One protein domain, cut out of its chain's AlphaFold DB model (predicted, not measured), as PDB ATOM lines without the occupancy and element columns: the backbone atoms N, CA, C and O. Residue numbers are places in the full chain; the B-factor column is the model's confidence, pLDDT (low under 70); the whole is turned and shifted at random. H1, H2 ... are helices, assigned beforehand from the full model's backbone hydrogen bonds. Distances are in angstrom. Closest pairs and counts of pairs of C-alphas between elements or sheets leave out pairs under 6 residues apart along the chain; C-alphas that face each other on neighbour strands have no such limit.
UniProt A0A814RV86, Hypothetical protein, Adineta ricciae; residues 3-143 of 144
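What this domain is: This is residues 3 to 143 of the 144 residues of the protein "Hypothetical protein" of Adineta ricciae (UniProt A0A814RV86). A flat, loose up-and-down bundle of four helices has H4 in its middle, with H1, H2 and H6 packed round it. H5 reaches beyond one end without touching a helix, and residues 112 to 127 fold back from it to H6; residues 3 to 9 of H1 stick out at the other end, and short H3 packs on H2. The 141 printed residues hold six named helices, H1 to H6 in chain order, and no named strand: all helix. The radius of gyration of the C-alphas is 19.3 A and the spans are 69 by 40 by 15 A.

How they stand to each other: H1, residues 3 to 31, touches H4, residues 69 to 87, the same way at a shallow tilt of 29 degrees; the C-alphas of Ala 29 and Gly 87 are closest, 4.1 A. With residues 20 to 28 alone H1 touches H2, residues 33 to 47, in a helical hairpin, closest at the C-alphas of Ala 28 and Val 36, 5.7 A. H4, the hub, touches H2, closest at the C-alphas of Asn 33 and Ser 83, 5.2 A. H4 also touches H6, residues 128 to 142, opposite ways at a shallow tilt of 15 degrees, closest at the C-alphas of Ala 78 and Leu 142, 6.4 A. H2 touches H3, residues 59 to 67, with residues 41 to 45 alone, closest at the C-alphas of Ala 45 and Phe 64, 6.2 A. H5, residues 95 to 111, is apart from H1 and H4, and only just from H2, 8.5 A at the closest. Every O i to N i+4 pair is within hydrogen-bond range in H2 to H6, and 24 of 25 in H1.

Where its parts are: H1 runs 41.8 A from C-alpha 3 at (46.387, -2.696, -76.790). H2 is 21.5 A long, H3 12.9 A, H4 26.4 A and H5 24.7 A. H6, 20.4 A, ends at C-alpha 142, (43.641, 16.394, -61.254).

The domain as a whole: The C-alphas of Ala 3 and Asn 113, 71.3 A apart, are the two farthest apart. The printed part has no cut; the links H2 to H3 and H5 to H6 are long. Low confidence, pLDDT under 70, includes residues 54 to 57 and 108 to 130.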
ATOM      1  N   ALA A   3      47.307  -3.833 -76.842       67.25
ATOM      2  CA  ALA A   3      46.387  -2.696 -76.790       67.25
ATOM      3  C   ALA A   3      45.260  -2.845 -75.743       67.25
ATOM      4  O   ALA A   3      45.055  -1.890 -74.996       67.25
ATOM      5  N   PRO A   4      44.578  -4.005 -75.598       76.44
ATOM      6  CA  PRO A   4      43.489  -4.117 -74.624       76.44
ATOM      7  C   PRO A   4      43.978  -4.100 -73.167       76.44
ATOM      8  O   PRO A   4      43.359  -3.445 -72.334       76.44
ATOM      9  N   ILE A   5      45.122  -4.730 -72.859       78.44
ATOM     10  CA  ILE A   5      45.707  -4.716 -71.502       78.44
ATOM     11  C   ILE A   5      46.051  -3.287 -71.061       78.44
ATOM     12  O   ILE A   5      45.800  -2.922 -69.916       78.44
ATOM     13  N   ARG A   6      46.589  -2.463 -71.971       75.50
ATOM     14  CA  ARG A   6      47.012  -1.094 -71.644       75.50
ATOM     15  C   ARG A   6      45.833  -0.149 -71.401       75.50
ATOM     16  O   ARG A   6      45.953   0.794 -70.631       75.50
ATOM     17  N   ILE A   7      44.697  -0.404 -72.048       79.38
ATOM     18  CA  ILE A   7      43.454   0.344 -71.815       79.38
ATOM     19  C   ILE A   7      42.880  -0.023 -70.442       79.38
ATOM     20  O   ILE A   7      42.537   0.864 -69.665       79.38
ATOM     21  N   LEU A   8      42.853  -1.316 -70.106       81.31
ATOM     22  CA  LEU A   8      42.389  -1.802 -68.803       81.31
ATOM     23  C   LEU A   8      43.241  -1.264 -67.644       81.31
ATOM     24  O   LEU A   8      42.684  -0.830 -66.637       81.31
ATOM     25  N   SER A   9      44.570  -1.246 -67.790       80.94
ATOM     26  CA  SER A   9      45.458  -0.697 -66.758       80.94
ATOM     27  C   SER A   9      45.252   0.804 -66.558       80.94
ATOM     28  O   SER A   9      45.295   1.285 -65.430       80.94
ATOM     29  N   ASN A  10      44.989   1.544 -67.640       82.81
ATOM     30  CA  ASN A  10      44.750   2.981 -67.574       82.81
ATOM     31  C   ASN A  10      43.419   3.298 -66.873       82.81
ATOM     32  O   ASN A  10      43.405   4.070 -65.922       82.81
ATOM     33  N   ILE A  11      42.333   2.608 -67.242       84.56
ATOM     34  CA  ILE A  11      41.021   2.750 -66.582       84.56
ATOM     35  C   ILE A  11      41.114   2.412 -65.087       84.56
ATOM     36  O   ILE A  11      40.514   3.094 -64.255       84.56
ATOM     37  N   ASN A  12      41.877   1.374 -64.728       86.44
ATOM     38  CA  ASN A  12      42.062   0.982 -63.333       86.44
ATOM     39  C   ASN A  12      42.766   2.084 -62.523       86.44
ATOM     40  O   ASN A  12      42.282   2.460 -61.457       86.44
ATOM     41  N   LEU A  13      43.838   2.664 -63.071       84.88
ATOM     42  CA  LEU A  13      44.575   3.759 -62.442       84.88
ATOM     43  C   LEU A  13      43.713   5.022 -62.275       84.88
ATOM     44  O   LEU A  13      43.772   5.682 -61.235       84.88
ATOM     45  N   GLN A  14      42.880   5.342 -63.268       85.56
ATOM     46  CA  GLN A  14      41.941   6.464 -63.190       85.56
ATOM     47  C   GLN A  14      40.934   6.271 -62.057       85.56
ATOM     48  O   GLN A  14      40.708   7.184 -61.262       85.56
ATOM     49  N   LEU A  15      40.338   5.082 -61.957       86.94
ATOM     50  CA  LEU A  15      39.341   4.786 -60.932       86.94
ATOM     51  C   LEU A  15      39.948   4.830 -59.524       86.94
ATOM     52  O   LEU A  15      39.392   5.465 -58.630       86.94
ATOM     53  N   GLU A  16      41.119   4.221 -59.352       88.50
ATOM     54  CA  GLU A  16      41.911   4.244 -58.118       88.50
ATOM     55  C   GLU A  16      42.217   5.668 -57.654       88.50
ATOM     56  O   GLU A  16      41.948   6.034 -56.509       88.50
ATOM     57  N   SER A  17      42.710   6.507 -58.564       87.19
ATOM     58  CA  SER A  17      43.073   7.889 -58.247       87.19
ATOM     59  C   SER A  17      41.855   8.706 -57.813       87.19
ATOM     60  O   SER A  17      41.931   9.474 -56.854       87.19
ATOM     61  N   LYS A  18      40.701   8.506 -58.463       90.56
ATOM     62  CA  LYS A  18      39.441   9.160 -58.078       90.56
ATOM     63  C   LYS A  18      38.964   8.712 -56.698       90.56
ATOM     64  O   LYS A  18      38.527   9.547 -55.907       90.56
ATOM     65  N   LEU A  19      39.058   7.417 -56.391       91.38
ATOM     66  CA  LEU A  19      38.701   6.890 -55.073       91.38
ATOM     67  C   LEU A  19      39.609   7.471 -53.990       91.38
ATOM     68  O   LEU A  19      39.111   7.979 -52.988       91.38
ATOM     69  N   LEU A  20      40.923   7.472 -54.211       91.81
ATOM     70  CA  LEU A  20      41.889   8.028 -53.265       91.81
ATOM     71  C   LEU A  20      41.693   9.531 -53.049       91.81
ATOM     72  O   LEU A  20      41.807   9.985 -51.913       91.81
ATOM     73  N   PHE A  21      41.325  10.294 -54.081       91.38
ATOM     74  CA  PHE A  21      40.962  11.708 -53.950       91.38
ATOM     75  C   PHE A  21      39.796  11.915 -52.969       91.38
ATOM     76  O   PHE A  21      39.917  12.685 -52.017       91.38
ATOM     77  N   PHE A  22      38.681  11.201 -53.151       90.44
ATOM     78  CA  PHE A  22      37.511  11.369 -52.284       90.44
ATOM     79  C   PHE A  22      37.715  10.781 -50.884       90.44
ATOM     80  O   PHE A  22      37.330  11.411 -49.901       90.44
ATOM     81  N   PHE A  23      38.337   9.604 -50.763       91.44
ATOM     82  CA  PHE A  23      38.572   8.976 -49.459       91.44
ATOM     83  C   PHE A  23      39.569   9.758 -48.609       91.44
ATOM     84  O   PHE A  23      39.288  10.004 -47.435       91.44
ATOM     85  N   SER A  24      40.695  10.189 -49.190       91.56
ATOM     86  CA  SER A  24      41.647  11.043 -48.469       91.56
ATOM     87  C   SER A  24      40.984  12.353 -48.050       91.56
ATOM     88  O   SER A  24      41.130  12.767 -46.908       91.56
ATOM     89  N   GLY A  25      40.163  12.960 -48.906       88.62
ATOM     90  CA  GLY A  25      39.464  14.189 -48.556       88.62
ATOM     91  C   GLY A  25      38.419  14.037 -47.442       88.62
ATOM     92  O   GLY A  25      38.364  14.875 -46.543       88.62
ATOM     93  N   ILE A  26      37.632  12.954 -47.436       87.44
ATOM     94  CA  ILE A  26      36.667  12.671 -46.356       87.44
ATOM     95  C   ILE A  26      37.387  12.488 -45.013       87.44
ATOM     96  O   ILE A  26      36.951  13.038 -44.004       87.44
ATOM     97  N   PHE A  27      38.498  11.746 -44.987       88.00
ATOM     98  CA  PHE A  27      39.278  11.564 -43.761       88.00
ATOM     99  C   PHE A  27      40.006  12.847 -43.334       88.00
ATOM    100  O   PHE A  27      40.061  13.143 -42.139       88.00
ATOM    101  N   ALA A  28      40.514  13.641 -44.280       88.56
ATOM    102  CA  ALA A  28      41.172  14.919 -44.000       88.56
ATOM    103  C   ALA A  28      40.219  15.940 -43.382       88.56
ATOM    104  O   ALA A  28      40.624  16.694 -42.503       88.56
ATOM    105  N   ALA A  29      38.938  15.904 -43.754       83.50
ATOM    106  CA  ALA A  29      37.906  16.713 -43.116       83.50
ATOM    107  C   ALA A  29      37.716  16.398 -41.614       83.50
ATOM    108  O   ALA A  29      37.122  17.210 -40.903       83.50
ATOM    109  N   LEU A  30      38.215  15.258 -41.112       82.88
ATOM    110  CA  LEU A  30      38.099  14.843 -39.708       82.88
ATOM    111  C   LEU A  30      39.421  14.890 -38.922       82.88
ATOM    112  O   LEU A  30      39.381  15.193 -37.732       82.88
ATOM    113  N   LEU A  31      40.563  14.551 -39.541       83.12
ATOM    114  CA  LEU A  31      41.809  14.231 -38.820       83.12
ATOM    115  C   LEU A  31      42.967  15.238 -38.946       83.12
ATOM    116  O   LEU A  31      43.875  15.141 -38.129       83.12
ATOM    117  N   ASP A  32      42.937  16.160 -39.916       85.06
ATOM    118  CA  ASP A  32      44.056  16.988 -40.432       85.06
ATOM    119  C   ASP A  32      44.684  16.450 -41.733       85.06
ATOM    120  O   ASP A  32      44.793  15.246 -41.977       85.06
ATOM    121  N   ASN A  33      45.114  17.374 -42.589       87.19
ATOM    122  CA  ASN A  33      45.599  17.107 -43.940       87.19
ATOM    123  C   ASN A  33      46.964  16.389 -43.955       87.19
ATOM    124  O   ASN A  33      47.173  15.448 -44.723       87.19
ATOM    125  N   ALA A  34      47.898  16.790 -43.090       88.56
ATOM    126  CA  ALA A  34      49.245  16.216 -43.055       88.56
ATOM    127  C   ALA A  34      49.284  14.714 -42.683       88.56
ATOM    128  O   ALA A  34      49.895  13.938 -43.433       88.56
ATOM    129  N   PRO A  35      48.640  14.248 -41.589       88.81
ATOM    130  CA  PRO A  35      48.626  12.822 -41.258       88.81
ATOM    131  C   PRO A  35      47.826  11.989 -42.267       88.81
ATOM    132  O   PRO A  35      48.174  10.832 -42.517       88.81
ATOM    133  N   VAL A  36      46.793  12.560 -42.894       92.94
ATOM    134  CA  VAL A  36      46.007  11.865 -43.922       92.94
ATOM    135  C   VAL A  36      46.807  11.682 -45.206       92.94
ATOM    136  O   VAL A  36      46.843  10.571 -45.739       92.94
ATOM    137  N   TYR A  37      47.535  12.709 -45.650       92.00
ATOM    138  CA  TYR A  37      48.432  12.611 -46.799       92.00
ATOM    139  C   TYR A  37      49.445  11.472 -46.642       92.00
ATOM    140  O   TYR A  37      49.524  10.596 -47.503       92.00
ATOM    141  N   ILE A  38      50.204  11.454 -45.539       92.19
ATOM    142  CA  ILE A  38      51.291  10.480 -45.370       92.19
ATOM    143  C   ILE A  38      50.751   9.052 -45.196       92.19
ATOM    144  O   ILE A  38      51.342   8.114 -45.726       92.19
ATOM    145  N   SER A  39      49.604   8.882 -44.526       93.12
ATOM    146  CA  SER A  39      48.990   7.567 -44.287       93.12
ATOM    147  C   SER A  39      48.433   6.955 -45.573       93.12
ATOM    148  O   SER A  39      48.674   5.781 -45.862       93.12
ATOM    149  N   PHE A  40      47.733   7.751 -46.387       93.44
ATOM    150  CA  PHE A  40      47.238   7.289 -47.683       93.44
ATOM    151  C   PHE A  40      48.373   7.114 -48.699       93.44
ATOM    152  O   PHE A  40      48.347   6.152 -49.463       93.44
ATOM    153  N   ALA A  41      49.402   7.970 -48.679       92.31
ATOM    154  CA  ALA A  41      50.584   7.798 -49.525       92.31
ATOM    155  C   ALA A  41      51.355   6.514 -49.172       92.31
ATOM    156  O   ALA A  41      51.760   5.775 -50.067       92.31
ATOM    157  N   ALA A  42      51.510   6.211 -47.881       92.00
ATOM    158  CA  ALA A  42      52.092   4.960 -47.403       92.00
ATOM    159  C   ALA A  42      51.262   3.737 -47.823       92.00
ATOM    160  O   ALA A  42      51.818   2.747 -48.296       92.00
ATOM    161  N   SER A  43      49.934   3.813 -47.700       91.88
ATOM    162  CA  SER A  43      49.026   2.746 -48.138       91.88
ATOM    163  C   SER A  43      49.121   2.497 -49.650       91.88
ATOM    164  O   SER A  43      49.245   1.348 -50.077       91.88
ATOM    165  N   ALA A  44      49.154   3.563 -50.456       91.00
ATOM    166  CA  ALA A  44      49.330   3.474 -51.903       91.00
ATOM    167  C   ALA A  44      50.695   2.875 -52.283       91.00
ATOM    168  O   ALA A  44      50.754   1.970 -53.111       91.00
ATOM    169  N   ALA A  45      51.782   3.309 -51.635       89.31
ATOM    170  CA  ALA A  45      53.118   2.750 -51.846       89.31
ATOM    171  C   ALA A  45      53.190   1.258 -51.456       89.31
ATOM    172  O   ALA A  45      53.814   0.459 -52.160       89.31
ATOM    173  N   GLY A  46      52.480   0.852 -50.399       87.12
ATOM    174  CA  GLY A  46      52.383  -0.542 -49.960       87.12
ATOM    175  C   GLY A  46      51.841  -1.490 -51.034       87.12
ATOM    176  O   GLY A  46      52.286  -2.634 -51.120       87.12
ATOM    177  N   ARG A  47      50.964  -1.011 -51.928       86.38
ATOM    178  CA  ARG A  47      50.445  -1.801 -53.064       86.38
ATOM    179  C   ARG A  47      51.533  -2.201 -54.058       86.38
ATOM    180  O   ARG A  47      51.438  -3.250 -54.686       86.38
ATOM    181  N   TYR A  48      52.584  -1.394 -54.165       86.62
ATOM    182  CA  TYR A  48      53.740  -1.647 -55.023       86.62
ATOM    183  C   TYR A  48      54.867  -2.389 -54.285       86.62
ATOM    184  O   TYR A  48      56.012  -2.398 -54.738       86.62
ATOM    185  N   ASN A  49      54.550  -3.035 -53.152       85.75
ATOM    186  CA  ASN A  49      55.506  -3.710 -52.269       85.75
ATOM    187  C   ASN A  49      56.619  -2.773 -51.768       85.75
ATOM    188  O   ASN A  49      57.770  -3.182 -51.600       85.75
ATOM    189  N   ILE A  50      56.286  -1.499 -51.551       85.62
ATOM    190  CA  ILE A  50      57.194  -0.521 -50.958       85.62
ATOM    191  C   ILE A  50      56.830  -0.401 -49.485       85.62
ATOM    192  O   ILE A  50      55.757   0.081 -49.130       85.62
ATOM    193  N   THR A  51      57.726  -0.862 -48.623       83.06
ATOM    194  CA  THR A  51      57.546  -0.778 -47.179       83.06
ATOM    195  C   THR A  51      57.934   0.606 -46.669       83.06
ATOM    196  O   THR A  51      58.893   1.225 -47.137       83.06
ATOM    197  N   VAL A  52      57.208   1.079 -45.655       81.62
ATOM    198  CA  VAL A  52      57.567   2.272 -44.871       81.62
ATOM    199  C   VAL A  52      58.621   1.885 -43.832       81.62
ATOM    200  O   VAL A  52      58.445   2.072 -42.632       81.62
ATOM    201  N   ASP A  53      59.690   1.239 -44.286       78.75
ATOM    202  CA  ASP A  53      60.779   0.834 -43.409       78.75
ATOM    203  C   ASP A  53      61.805   1.968 -43.297       78.75
ATOM    204  O   ASP A  53      62.212   2.556 -44.305       78.75
ATOM    205  N   GLN A  54      62.238   2.264 -42.069       61.59
ATOM    206  CA  GLN A  54      63.274   3.262 -41.786       61.59
ATOM    207  C   GLN A  54      64.663   2.815 -42.262       61.59
ATOM    208  O   GLN A  54      65.579   3.629 -42.332       61.59
ATOM    209  N   SER A  55      64.816   1.538 -42.627       60.94
ATOM    210  CA  SER A  55      66.060   0.982 -43.168       60.94
ATOM    211  C   SER A  55      66.403   1.508 -44.575       60.94
ATOM    212  O   SER A  55      67.560   1.483 -44.996       60.94
ATOM    213  N   ASN A  56      65.420   2.040 -45.316       64.38
ATOM    214  CA  ASN A  56      65.671   2.699 -46.597       64.38
ATOM    215  C   ASN A  56      66.159   4.137 -46.374       64.38
ATOM    216  O   ASN A  56      65.362   5.030 -46.090       64.38
ATOM    217  N   SER A  57      67.449   4.385 -46.613       63.91
ATOM    218  CA  SER A  57      68.087   5.712 -46.518       63.91
ATOM    219  C   SER A  57      67.403   6.811 -47.345       63.91
ATOM    220  O   SER A  57      67.545   7.991 -47.037       63.91
ATOM    221  N   ASN A  58      66.653   6.437 -48.388       74.31
ATOM    222  CA  ASN A  58      66.037   7.367 -49.337       74.31
ATOM    223  C   ASN A  58      64.541   7.637 -49.054       74.31
ATOM    224  O   ASN A  58      63.946   8.498 -49.698       74.31
ATOM    225  N   GLY A  59      63.928   6.935 -48.091       84.06
ATOM    226  CA  GLY A  59      62.501   7.049 -47.771       84.06
ATOM    227  C   GLY A  59      61.558   6.415 -48.809       84.06
ATOM    228  O   GLY A  59      61.896   6.230 -49.978       84.06
ATOM    229  N   PHE A  60      60.335   6.079 -48.381       87.25
ATOM    230  CA  PHE A  60      59.368   5.329 -49.201       87.25
ATOM    231  C   PHE A  60      58.833   6.108 -50.416       87.25
ATOM    232  O   PHE A  60      58.522   5.510 -51.441       87.25
ATOM    233  N   LEU A  61      58.740   7.442 -50.339       87.69
ATOM    234  CA  LEU A  61      58.321   8.250 -51.492       87.69
ATOM    235  C   LEU A  61      59.364   8.217 -52.609       87.69
ATOM    236  O   LEU A  61      58.998   8.089 -53.773       87.69
ATOM    237  N   SER A  62      60.655   8.303 -52.274       86.75
ATOM    238  CA  SER A  62      61.720   8.267 -53.283       86.75
ATOM    239  C   SER A  62      61.721   6.937 -54.029       86.75
ATOM    240  O   SER A  62      61.771   6.916 -55.256       86.75
ATOM    241  N   THR A  63      61.593   5.820 -53.309       85.88
ATOM    242  CA  THR A  63      61.522   4.495 -53.934       85.88
ATOM    243  C   THR A  63      60.254   4.319 -54.767       85.88
ATOM    244  O   THR A  63      60.298   3.641 -55.796       85.88
ATOM    245  N   PHE A  64      59.152   4.970 -54.382       87.94
ATOM    246  CA  PHE A  64      57.910   4.963 -55.148       87.94
ATOM    247  C   PHE A  64      58.021   5.730 -56.468       87.94
ATOM    248  O   PHE A  64      57.672   5.176 -57.510       87.94
ATOM    249  N   PHE A  65      58.607   6.928 -56.456       89.06
ATOM    250  CA  PHE A  65      58.863   7.687 -57.682       89.06
ATOM    251  C   PHE A  65      59.855   6.983 -58.618       89.06
ATOM    252  O   PHE A  65      59.645   6.986 -59.825       89.06
ATOM    253  N   THR A  66      60.890   6.326 -58.086       87.44
ATOM    254  CA  THR A  66      61.884   5.620 -58.915       87.44
ATOM    255  C   THR A  66      61.314   4.369 -59.589       87.44
ATOM    256  O   THR A  66      61.688   4.057 -60.716       87.44
ATOM    257  N   LYS A  67      60.434   3.618 -58.911       84.06
ATOM    258  CA  LYS A  67      59.876   2.370 -59.462       84.06
ATOM    259  C   LYS A  67      58.656   2.589 -60.355       84.06
ATOM    260  O   LYS A  67      58.473   1.841 -61.311       84.06
ATOM    261  N   HIS A  68      57.819   3.573 -60.033       83.94
ATOM    262  CA  HIS A  68      56.518   3.780 -60.669       83.94
ATOM    263  C   HIS A  68      56.240   5.271 -60.891       83.94
ATOM    264  O   HIS A  68      55.242   5.790 -60.406       83.94
ATOM    265  N   GLU A  69      57.117   5.964 -61.622       83.00
ATOM    266  CA  GLU A  69      57.095   7.427 -61.780       83.00
ATOM    267  C   GLU A  69      55.711   7.988 -62.152       83.00
ATOM    268  O   GLU A  69      55.173   8.837 -61.440       83.00
ATOM    269  N   THR A  70      55.089   7.480 -63.222       83.94
ATOM    270  CA  THR A  70      53.795   7.987 -63.707       83.94
ATOM    271  C   THR A  70      52.667   7.741 -62.713       83.94
ATOM    272  O   THR A  70      51.909   8.656 -62.389       83.94
ATOM    273  N   ASP A  71      52.573   6.518 -62.196       85.62
ATOM    274  CA  ASP A  71      51.485   6.106 -61.311       85.62
ATOM    275  C   ASP A  71      51.625   6.777 -59.940       85.62
ATOM    276  O   ASP A  71      50.629   7.205 -59.354       85.62
ATOM    277  N   ALA A  72      52.858   6.941 -59.455       87.94
ATOM    278  CA  ALA A  72      53.165   7.625 -58.208       87.94
ATOM    279  C   ALA A  72      52.776   9.102 -58.265       87.94
ATOM    280  O   ALA A  72      52.117   9.589 -57.347       87.94
ATOM    281  N   ILE A  73      53.118   9.805 -59.351       89.62
ATOM    282  CA  ILE A  73      52.760  11.219 -59.525       89.62
ATOM    283  C   ILE A  73      51.241  11.392 -59.517       89.62
ATOM    284  O   ILE A  73      50.732  12.256 -58.802       89.62
ATOM    285  N   ILE A  74      50.515  10.569 -60.276       89.75
ATOM    286  CA  ILE A  74      49.052  10.661 -60.372       89.75
ATOM    287  C   ILE A  74      48.410  10.368 -59.009       89.75
ATOM    288  O   ILE A  74      47.571  11.136 -58.535       89.75
ATOM    289  N   THR A  75      48.852   9.300 -58.345       90.50
ATOM    290  CA  THR A  75      48.280   8.844 -57.074       90.50
ATOM    291  C   THR A  75      48.547   9.836 -55.939       90.50
ATOM    292  O   THR A  75      47.628  10.222 -55.217       90.50
ATOM    293  N   ILE A  76      49.788  10.312 -55.800       91.62
ATOM    294  CA  ILE A  76      50.167  11.276 -54.757       91.62
ATOM    295  C   ILE A  76      49.502  12.630 -55.001       91.62
ATOM    296  O   ILE A  76      49.033  13.259 -54.050       91.62
ATOM    297  N   ARG A  77      49.401  13.075 -56.261       91.81
ATOM    298  CA  ARG A  77      48.671  14.299 -56.611       91.81
ATOM    299  C   ARG A  77      47.198  14.193 -56.219       91.81
ATOM    300  O   ARG A  77      46.672  15.142 -55.642       91.81
ATOM    301  N   ALA A  78      46.552  13.061 -56.494       91.19
ATOM    302  CA  ALA A  78      45.158  12.837 -56.124       91.19
ATOM    303  C   ALA A  78      44.953  12.871 -54.598       91.19
ATOM    304  O   ALA A  78      44.056  13.566 -54.123       91.19
ATOM    305  N   ILE A  79      45.818  12.196 -53.833       93.12
ATOM    306  CA  ILE A  79      45.772  12.185 -52.360       93.12
ATOM    307  C   ILE A  79      46.011  13.588 -51.788       93.12
ATOM    308  O   ILE A  79      45.264  14.047 -50.928       93.12
ATOM    309  N   SER A  80      47.035  14.295 -52.273       92.50
ATOM    310  CA  SER A  80      47.365  15.646 -51.808       92.50
ATOM    311  C   SER A  80      46.232  16.631 -52.093       92.50
ATOM    312  O   SER A  80      45.814  17.365 -51.199       92.50
ATOM    313  N   ALA A  81      45.690  16.617 -53.314       91.00
ATOM    314  CA  ALA A  81      44.602  17.509 -53.681       91.00
ATOM    315  C   ALA A  81      43.315  17.198 -52.904       91.00
ATOM    316  O   ALA A  81      42.678  18.126 -52.414       91.00
ATOM    317  N   GLY A  82      42.955  15.922 -52.743       89.38
ATOM    318  CA  GLY A  82      41.782  15.521 -51.960       89.38
ATOM    319  C   GLY A  82      41.889  15.966 -50.502       89.38
ATOM    320  O   GLY A  82      40.992  16.628 -49.977       89.38
ATOM    321  N   SER A  83      43.035  15.681 -49.881       90.75
ATOM    322  CA  SER A  83      43.315  15.996 -48.481       90.75
ATOM    323  C   SER A  83      43.325  17.507 -48.192       90.75
ATOM    324  O   SER A  83      42.714  17.955 -47.224       90.75
ATOM    325  N   VAL A  84      43.932  18.328 -49.060       87.94
ATOM    326  CA  VAL A  84      43.938  19.799 -48.903       87.94
ATOM    327  C   VAL A  84      42.548  20.388 -49.131       87.94
ATOM    328  O   VAL A  84      42.072  21.187 -48.324       87.94
ATOM    329  N   LEU A  85      41.904  20.023 -50.242       86.06
ATOM    330  CA  LEU A  85      40.681  20.683 -50.682       86.06
ATOM    331  C   LEU A  85      39.499  20.382 -49.756       86.06
ATOM    332  O   LEU A  85      38.746  21.293 -49.437       86.06
ATOM    333  N   MET A  86      39.338  19.135 -49.305       84.94
ATOM    334  CA  MET A  86      38.247  18.761 -48.396       84.94
ATOM    335  C   MET A  86      38.610  18.991 -46.920       84.94
ATOM    336  O   MET A  86      37.723  19.303 -46.129       84.94
ATOM    337  N   GLY A  87      39.894  18.921 -46.545       82.38
ATOM    338  CA  GLY A  87      40.357  19.250 -45.189       82.38
ATOM    339  C   GLY A  87      40.173  20.728 -44.830       82.38
ATOM    340  O   GLY A  87      39.820  21.060 -43.701       82.38
ATOM    341  N   ALA A  88      40.304  21.631 -45.808       79.00
ATOM    342  CA  ALA A  88      40.058  23.062 -45.611       79.00
ATOM    343  C   ALA A  88      38.583  23.411 -45.315       79.00
ATOM    344  O   ALA A  88      38.305  24.527 -44.871       79.00
ATOM    345  N   CYS A  89      37.654  22.475 -45.528       75.94
ATOM    346  CA  CYS A  89      36.211  22.684 -45.370       75.94
ATOM    347  C   CYS A  89      35.685  22.453 -43.972       75.94
ATOM    348  O   CYS A  89      34.486  22.581 -43.756       75.94
ATOM    349  N   THR A  90      36.532  22.060 -43.029       71.81
ATOM    350  CA  THR A  90      36.110  21.880 -41.647       71.81
ATOM    351  C   THR A  90      37.036  22.643 -40.714       71.81
ATOM    352  O   THR A  90      38.169  23.006 -41.042       71.81
ATOM    353  N   LEU A  91      36.516  22.935 -39.524       67.75
ATOM    354  CA  LEU A  91      37.289  23.572 -38.460       67.75
ATOM    355  C   LEU A  91      38.364  22.632 -37.892       67.75
ATOM    356  O   LEU A  91      39.392  23.114 -37.428       67.75
ATOM    357  N   LEU A  92      38.139  21.313 -37.956       74.12
ATOM    358  CA  LEU A  92      39.092  20.292 -37.511       74.12
ATOM    359  C   LEU A  92      40.113  19.895 -38.581       74.12
ATOM    360  O   LEU A  92      41.245  19.574 -38.240       74.12
ATOM    361  N   GLY A  93      39.733  19.902 -39.859       69.19
ATOM    362  CA  GLY A  93      40.536  19.319 -40.935       69.19
ATOM    363  C   GLY A  93      41.755  20.136 -41.363       69.19
ATOM    364  O   GLY A  93      42.546  19.663 -42.178       69.19
ATOM    365  N   ASN A  94      41.920  21.351 -40.830       80.81
ATOM    366  CA  ASN A  94      43.045  22.223 -41.145       80.81
ATOM    367  C   ASN A  94      43.516  22.993 -39.900       80.81
ATOM    368  O   ASN A  94      42.773  23.807 -39.343       80.81
ATOM    369  N   ALA A  95      44.771  22.791 -39.491       80.88
ATOM    370  CA  ALA A  95      45.329  23.407 -38.283       80.88
ATOM    371  C   ALA A  95      45.192  24.954 -38.216       80.88
ATOM    372  O   ALA A  95      44.796  25.465 -37.167       80.88
ATOM    373  N   PRO A  96      45.425  25.730 -39.296       82.25
ATOM    374  CA  PRO A  96      45.142  27.167 -39.326       82.25
ATOM    375  C   PRO A  96      43.682  27.535 -39.025       82.25
ATOM    376  O   PRO A  96      43.454  28.501 -38.293       82.25
ATOM    377  N   ASN A  97      42.697  26.771 -39.522       81.50
ATOM    378  CA  ASN A  97      41.274  27.025 -39.245       81.50
ATOM    379  C   ASN A  97      40.992  26.886 -37.743       81.50
ATOM    380  O   ASN A  97      40.333  27.740 -37.147       81.50
ATOM    381  N   MET A  98      41.560  25.850 -37.120       82.12
ATOM    382  CA  MET A  98      41.470  25.636 -35.679       82.12
ATOM    383  C   MET A  98      42.134  26.779 -34.896       82.12
ATOM    384  O   MET A  98      41.551  27.278 -33.936       82.12
ATOM    385  N   ILE A  99      43.318  27.245 -35.306       87.38
ATOM    386  CA  ILE A  99      44.025  28.348 -34.631       87.38
ATOM    387  C   ILE A  99      43.197  29.636 -34.664       87.38
ATOM    388  O   ILE A  99      43.050  30.291 -33.633       87.38
ATOM    389  N   VAL A 100      42.627  29.998 -35.818       84.12
ATOM    390  CA  VAL A 100      41.787  31.200 -35.945       84.12
ATOM    391  C   VAL A 100      40.530  31.082 -35.083       84.12
ATOM    392  O   VAL A 100      40.195  32.024 -34.363       84.12
ATOM    393  N   ALA A 101      39.877  29.918 -35.077       77.31
ATOM    394  CA  ALA A 101      38.717  29.671 -34.225       77.31
ATOM    395  C   ALA A 101      39.061  29.766 -32.729       77.31
ATOM    396  O   ALA A 101      38.316  30.369 -31.953       77.31
ATOM    397  N   LEU A 102      40.220  29.241 -32.319       80.12
ATOM    398  CA  LEU A 102      40.717  29.349 -30.946       80.12
ATOM    399  C   LEU A 102      41.060  30.795 -30.569       80.12
ATOM    400  O   LEU A 102      40.733  31.216 -29.461       80.12
ATOM    401  N   MET A 103      41.667  31.575 -31.468       83.00
ATOM    402  CA  MET A 103      41.951  32.999 -31.249       83.00
ATOM    403  C   MET A 103      40.666  33.815 -31.096       83.00
ATOM    404  O   MET A 103      40.553  34.597 -30.151       83.00
ATOM    405  N   ALA A 104      39.679  33.599 -31.970       79.50
ATOM    406  CA  ALA A 104      38.372  34.244 -31.876       79.50
ATOM    407  C   ALA A 104      37.673  33.879 -30.558       79.50
ATOM    408  O   ALA A 104      37.230  34.761 -29.825       79.50
ATOM    409  N   THR A 105      37.675  32.593 -30.194       73.19
ATOM    410  CA  THR A 105      37.106  32.113 -28.926       73.19
ATOM    411  C   THR A 105      37.809  32.738 -27.722       73.19
ATOM    412  O   THR A 105      37.146  33.198 -26.796       73.19
ATOM    413  N   ARG A 106      39.148  32.808 -27.730       76.31
ATOM    414  CA  ARG A 106      39.952  33.431 -26.664       76.31
ATOM    415  C   ARG A 106      39.708  34.932 -26.548       76.31
ATOM    416  O   ARG A 106      39.662  35.434 -25.428       76.31
ATOM    417  N   TYR A 107      39.561  35.638 -27.667       71.62
ATOM    418  CA  TYR A 107      39.243  37.063 -27.676       71.62
ATOM    419  C   TYR A 107      37.847  37.312 -27.092       71.62
ATOM    420  O   TYR A 107      37.714  38.109 -26.167       71.62
ATOM    421  N   THR A 108      36.835  36.556 -27.529       58.94
ATOM    422  CA  THR A 108      35.461  36.643 -27.007       58.94
ATOM    423  C   THR A 108      35.380  36.301 -25.517       58.94
ATOM    424  O   THR A 108      34.745  37.031 -24.759       58.94
ATOM    425  N   TYR A 109      36.090  35.263 -25.058       58.19
ATOM    426  CA  TYR A 109      36.176  34.909 -23.631       58.19
ATOM    427  C   TYR A 109      36.771  36.021 -22.763       58.19
ATOM    428  O   TYR A 109      36.468  36.115 -21.579       58.19
ATOM    429  N   ARG A 110      37.659  36.839 -23.335       57.22
ATOM    430  CA  ARG A 110      38.334  37.929 -22.629       57.22
ATOM    431  C   ARG A 110      37.461  39.184 -22.518       57.22
ATOM    432  O   ARG A 110      37.715  40.005 -21.642       57.22
ATOM    433  N   VAL A 111      36.464  39.331 -23.393       63.66
ATOM    434  CA  VAL A 111      35.482  40.429 -23.362       63.66
ATOM    435  C   VAL A 111      34.253  40.040 -22.523       63.66
ATOM    436  O   VAL A 111      33.671  40.900 -21.867       63.66
ATOM    437  N   ASN A 112      33.889  38.750 -22.477       51.69
ATOM    438  CA  ASN A 112      32.623  38.285 -21.906       51.69
ATOM    439  C   ASN A 112      32.852  37.101 -20.938       51.69
ATOM    440  O   ASN A 112      33.057  35.967 -21.368       51.69
ATOM    441  N   ASN A 113      32.764  37.329 -19.623       50.03
ATOM    442  CA  ASN A 113      33.016  36.319 -18.577       50.03
ATOM    443  C   ASN A 113      31.824  35.351 -18.347       50.03
ATOM    444  O   ASN A 113      31.395  35.151 -17.211       50.03
ATOM    445  N   SER A 114      31.226  34.770 -19.392       47.06
ATOM    446  CA  SER A 114      30.069  33.863 -19.256       47.06
ATOM    447  C   SER A 114      30.183  32.664 -20.202       47.06
ATOM    448  O   SER A 114      30.196  32.813 -21.418       47.06
ATOM    449  N   LEU A 115      30.291  31.469 -19.612       47.75
ATOM    450  CA  LEU A 115      30.750  30.189 -20.186       47.75
ATOM    451  C   LEU A 115      29.891  29.574 -21.324       47.75
ATOM    452  O   LEU A 115      30.084  28.406 -21.649       47.75
ATOM    453  N   SER A 116      28.945  30.287 -21.939       48.72
ATOM    454  CA  SER A 116      27.871  29.672 -22.744       48.72
ATOM    455  C   SER A 116      28.000  29.761 -24.275       48.72
ATOM    456  O   SER A 116      27.032  29.453 -24.961       48.72
ATOM    457  N   GLN A 117      29.143  30.160 -24.853       49.00
ATOM    458  CA  GLN A 117      29.211  30.458 -26.304       49.00
ATOM    459  C   GLN A 117      30.202  29.639 -27.143       49.00
ATOM    460  O   GLN A 117      30.421  29.955 -28.308       49.00
ATOM    461  N   ILE A 118      30.758  28.545 -26.614       48.19
ATOM    462  CA  ILE A 118      31.636  27.657 -27.410       48.19
ATOM    463  C   ILE A 118      30.854  26.943 -28.542       48.19
ATOM    464  O   ILE A 118      31.451  26.418 -29.476       48.19
ATOM    465  N   GLU A 119      29.518  26.976 -28.521       50.28
ATOM    466  CA  GLU A 119      28.659  26.206 -29.430       50.28
ATOM    467  C   GLU A 119      28.228  26.948 -30.713       50.28
ATOM    468  O   GLU A 119      27.616  26.352 -31.596       50.28
ATOM    469  N   GLN A 120      28.555  28.236 -30.879       48.44
ATOM    470  CA  GLN A 120      28.083  29.023 -32.028       48.44
ATOM    471  C   GLN A 120      29.195  29.420 -32.994       48.44
ATOM    472  O   GLN A 120      29.513  30.595 -33.149       48.44
ATOM    473  N   ILE A 121      29.729  28.448 -33.730       46.28
ATOM    474  CA  ILE A 121      30.248  28.745 -35.069       46.28
ATOM    475  C   ILE A 121      29.731  27.667 -36.032       46.28
ATOM    476  O   ILE A 121      30.473  26.754 -36.399       46.28
ATOM    477  N   PRO A 122      28.450  27.737 -36.443       43.28
ATOM    478  CA  PRO A 122      27.948  26.912 -37.524       43.28
ATOM    479  C   PRO A 122      28.445  27.525 -38.833       43.28
ATOM    480  O   PRO A 122      27.765  28.324 -39.473       43.28
ATOM    481  N   VAL A 123      29.661  27.177 -39.240       52.28
ATOM    482  CA  VAL A 123      29.956  27.213 -40.673       52.28
ATOM    483  C   VAL A 123      29.322  25.943 -41.260       52.28
ATOM    484  O   VAL A 123      29.226  24.931 -40.571       52.28
ATOM    485  N   TYR A 124      28.874  25.985 -42.514       53.72
ATOM    486  CA  TYR A 124      28.383  24.841 -43.306       53.72
ATOM    487  C   TYR A 124      26.901  24.449 -43.119       53.72
ATOM    488  O   TYR A 124      26.566  23.420 -42.533       53.72
ATOM    489  N   HIS A 125      25.988  25.193 -43.757       48.66
ATOM    490  CA  HIS A 125      24.710  24.583 -44.160       48.66
ATOM    491  C   HIS A 125      24.235  24.874 -45.595       48.66
ATOM    492  O   HIS A 125      23.324  24.196 -46.052       48.66
ATOM    493  N   LEU A 126      24.854  25.795 -46.355       41.50
ATOM    494  CA  LEU A 126      24.366  26.137 -47.709       41.50
ATOM    495  C   LEU A 126      25.379  26.049 -48.871       41.50
ATOM    496  O   LEU A 126      24.969  26.139 -50.024       41.50
ATOM    497  N   GLU A 127      26.664  25.786 -48.629       53.62
ATOM    498  CA  GLU A 127      27.686  25.702 -49.699       53.62
ATOM    499  C   GLU A 127      27.946  24.262 -50.195       53.62
ATOM    500  O   GLU A 127      28.637  24.044 -51.189       53.62
ATOM    501  N   THR A 128      27.375  23.246 -49.541       56.06
ATOM    502  CA  THR A 128      27.748  21.829 -49.712       56.06
ATOM    503  C   THR A 128      27.555  21.310 -51.140       56.06
ATOM    504  O   THR A 128      28.367  20.527 -51.624       56.06
ATOM    505  N   ILE A 129      26.526  21.768 -51.860       59.72
ATOM    506  CA  ILE A 129      26.237  21.314 -53.235       59.72
ATOM    507  C   ILE A 129      27.204  21.944 -54.250       59.72
ATOM    508  O   ILE A 129      27.712  21.249 -55.134       59.72
ATOM    509  N   GLY A 130      27.489  23.244 -54.110       66.31
ATOM    510  CA  GLY A 130      28.496  23.935 -54.922       66.31
ATOM    511  C   GLY A 130      29.883  23.342 -54.690       66.31
ATOM    512  O   GLY A 130      30.623  23.085 -55.639       66.31
ATOM    513  N   PHE A 131      30.168  22.995 -53.437       72.31
ATOM    514  CA  PHE A 131      31.406  22.354 -53.038       72.31
ATOM    515  C   PHE A 131      31.567  20.938 -53.609       72.31
ATOM    516  O   PHE A 131      32.621  20.605 -54.143       72.31
ATOM    517  N   ILE A 132      30.517  20.111 -53.589       70.00
ATOM    518  CA  ILE A 132      30.543  18.767 -54.191       70.00
ATOM    519  C   ILE A 132      30.749  18.848 -55.712       70.00
ATOM    520  O   ILE A 132      31.528  18.072 -56.272       70.00
ATOM    521  N   ARG A 133      30.115  19.812 -56.395       70.62
ATOM    522  CA  ARG A 133      30.365  20.064 -57.827       70.62
ATOM    523  C   ARG A 133      31.797  20.525 -58.092       70.62
ATOM    524  O   ARG A 133      32.420  20.048 -59.043       70.62
ATOM    525  N   PHE A 134      32.337  21.405 -57.256       80.88
ATOM    526  CA  PHE A 134      33.730  21.840 -57.338       80.88
ATOM    527  C   PHE A 134      34.708  20.675 -57.106       80.88
ATOM    528  O   PHE A 134      35.646  20.512 -57.886       80.88
ATOM    529  N   MET A 135      34.445  19.795 -56.132       81.19
ATOM    530  CA  MET A 135      35.228  18.573 -55.891       81.19
ATOM    531  C   MET A 135      35.174  17.605 -57.071       81.19
ATOM    532  O   MET A 135      36.203  17.078 -57.482       81.19
ATOM    533  N   SER A 136      33.990  17.387 -57.651       80.69
ATOM    534  CA  SER A 136      33.820  16.507 -58.812       80.69
ATOM    535  C   SER A 136      34.588  17.023 -60.035       80.69
ATOM    536  O   SER A 136      35.285  16.253 -60.697       80.69
ATOM    537  N   THR A 137      34.540  18.335 -60.283       81.25
ATOM    538  CA  THR A 137      35.266  18.979 -61.389       81.25
ATOM    539  C   THR A 137      36.777  18.956 -61.147       81.25
ATOM    540  O   THR A 137      37.543  18.625 -62.046       81.25
ATOM    541  N   SER A 138      37.211  19.223 -59.913       79.69
ATOM    542  CA  SER A 138      38.624  19.181 -59.517       79.69
ATOM    543  C   SER A 138      39.199  17.773 -59.648       79.69
ATOM    544  O   SER A 138      40.257  17.594 -60.242       79.69
ATOM    545  N   CYS A 139      38.466  16.755 -59.189       79.75
ATOM    546  CA  CYS A 139      38.831  15.351 -59.357       79.75
ATOM    547  C   CYS A 139      39.060  15.003 -60.837       79.75
ATOM    548  O   CYS A 139      40.010  14.301 -61.167       79.75
ATOM    549  N   LEU A 140      38.240  15.542 -61.743       78.06
ATOM    550  CA  LEU A 140      38.345  15.310 -63.185       78.06
ATOM    551  C   LEU A 140      39.525  16.040 -63.851       78.06
ATOM    552  O   LEU A 140      40.014  15.576 -64.869       78.06
ATOM    553  N   ILE A 141      39.991  17.153 -63.277       76.50
ATOM    554  CA  ILE A 141      41.154  17.915 -63.770       76.50
ATOM    555  C   ILE A 141      42.472  17.344 -63.223       76.50
ATOM    556  O   ILE A 141      43.501  17.370 -63.894       76.50
ATOM    557  N   LEU A 142      42.456  16.860 -61.979       71.19
ATOM    558  CA  LEU A 142      43.641  16.394 -61.254       71.19
ATOM    559  C   LEU A 142      43.978  14.920 -61.514       71.19
ATOM    560  O   LEU A 142      45.123  14.524 -61.286       71.19
ATOM    561  N   THR A 143      43.009  14.131 -61.990       68.06
ATOM    562  CA  THR A 143      43.210  12.742 -62.429       68.06
ATOM    563  C   THR A 143      43.158  12.680 -63.962       68.06
ATOM    564  O   THR A 143      42.237  13.265 -64.530       68.06
TER     565      THR A 143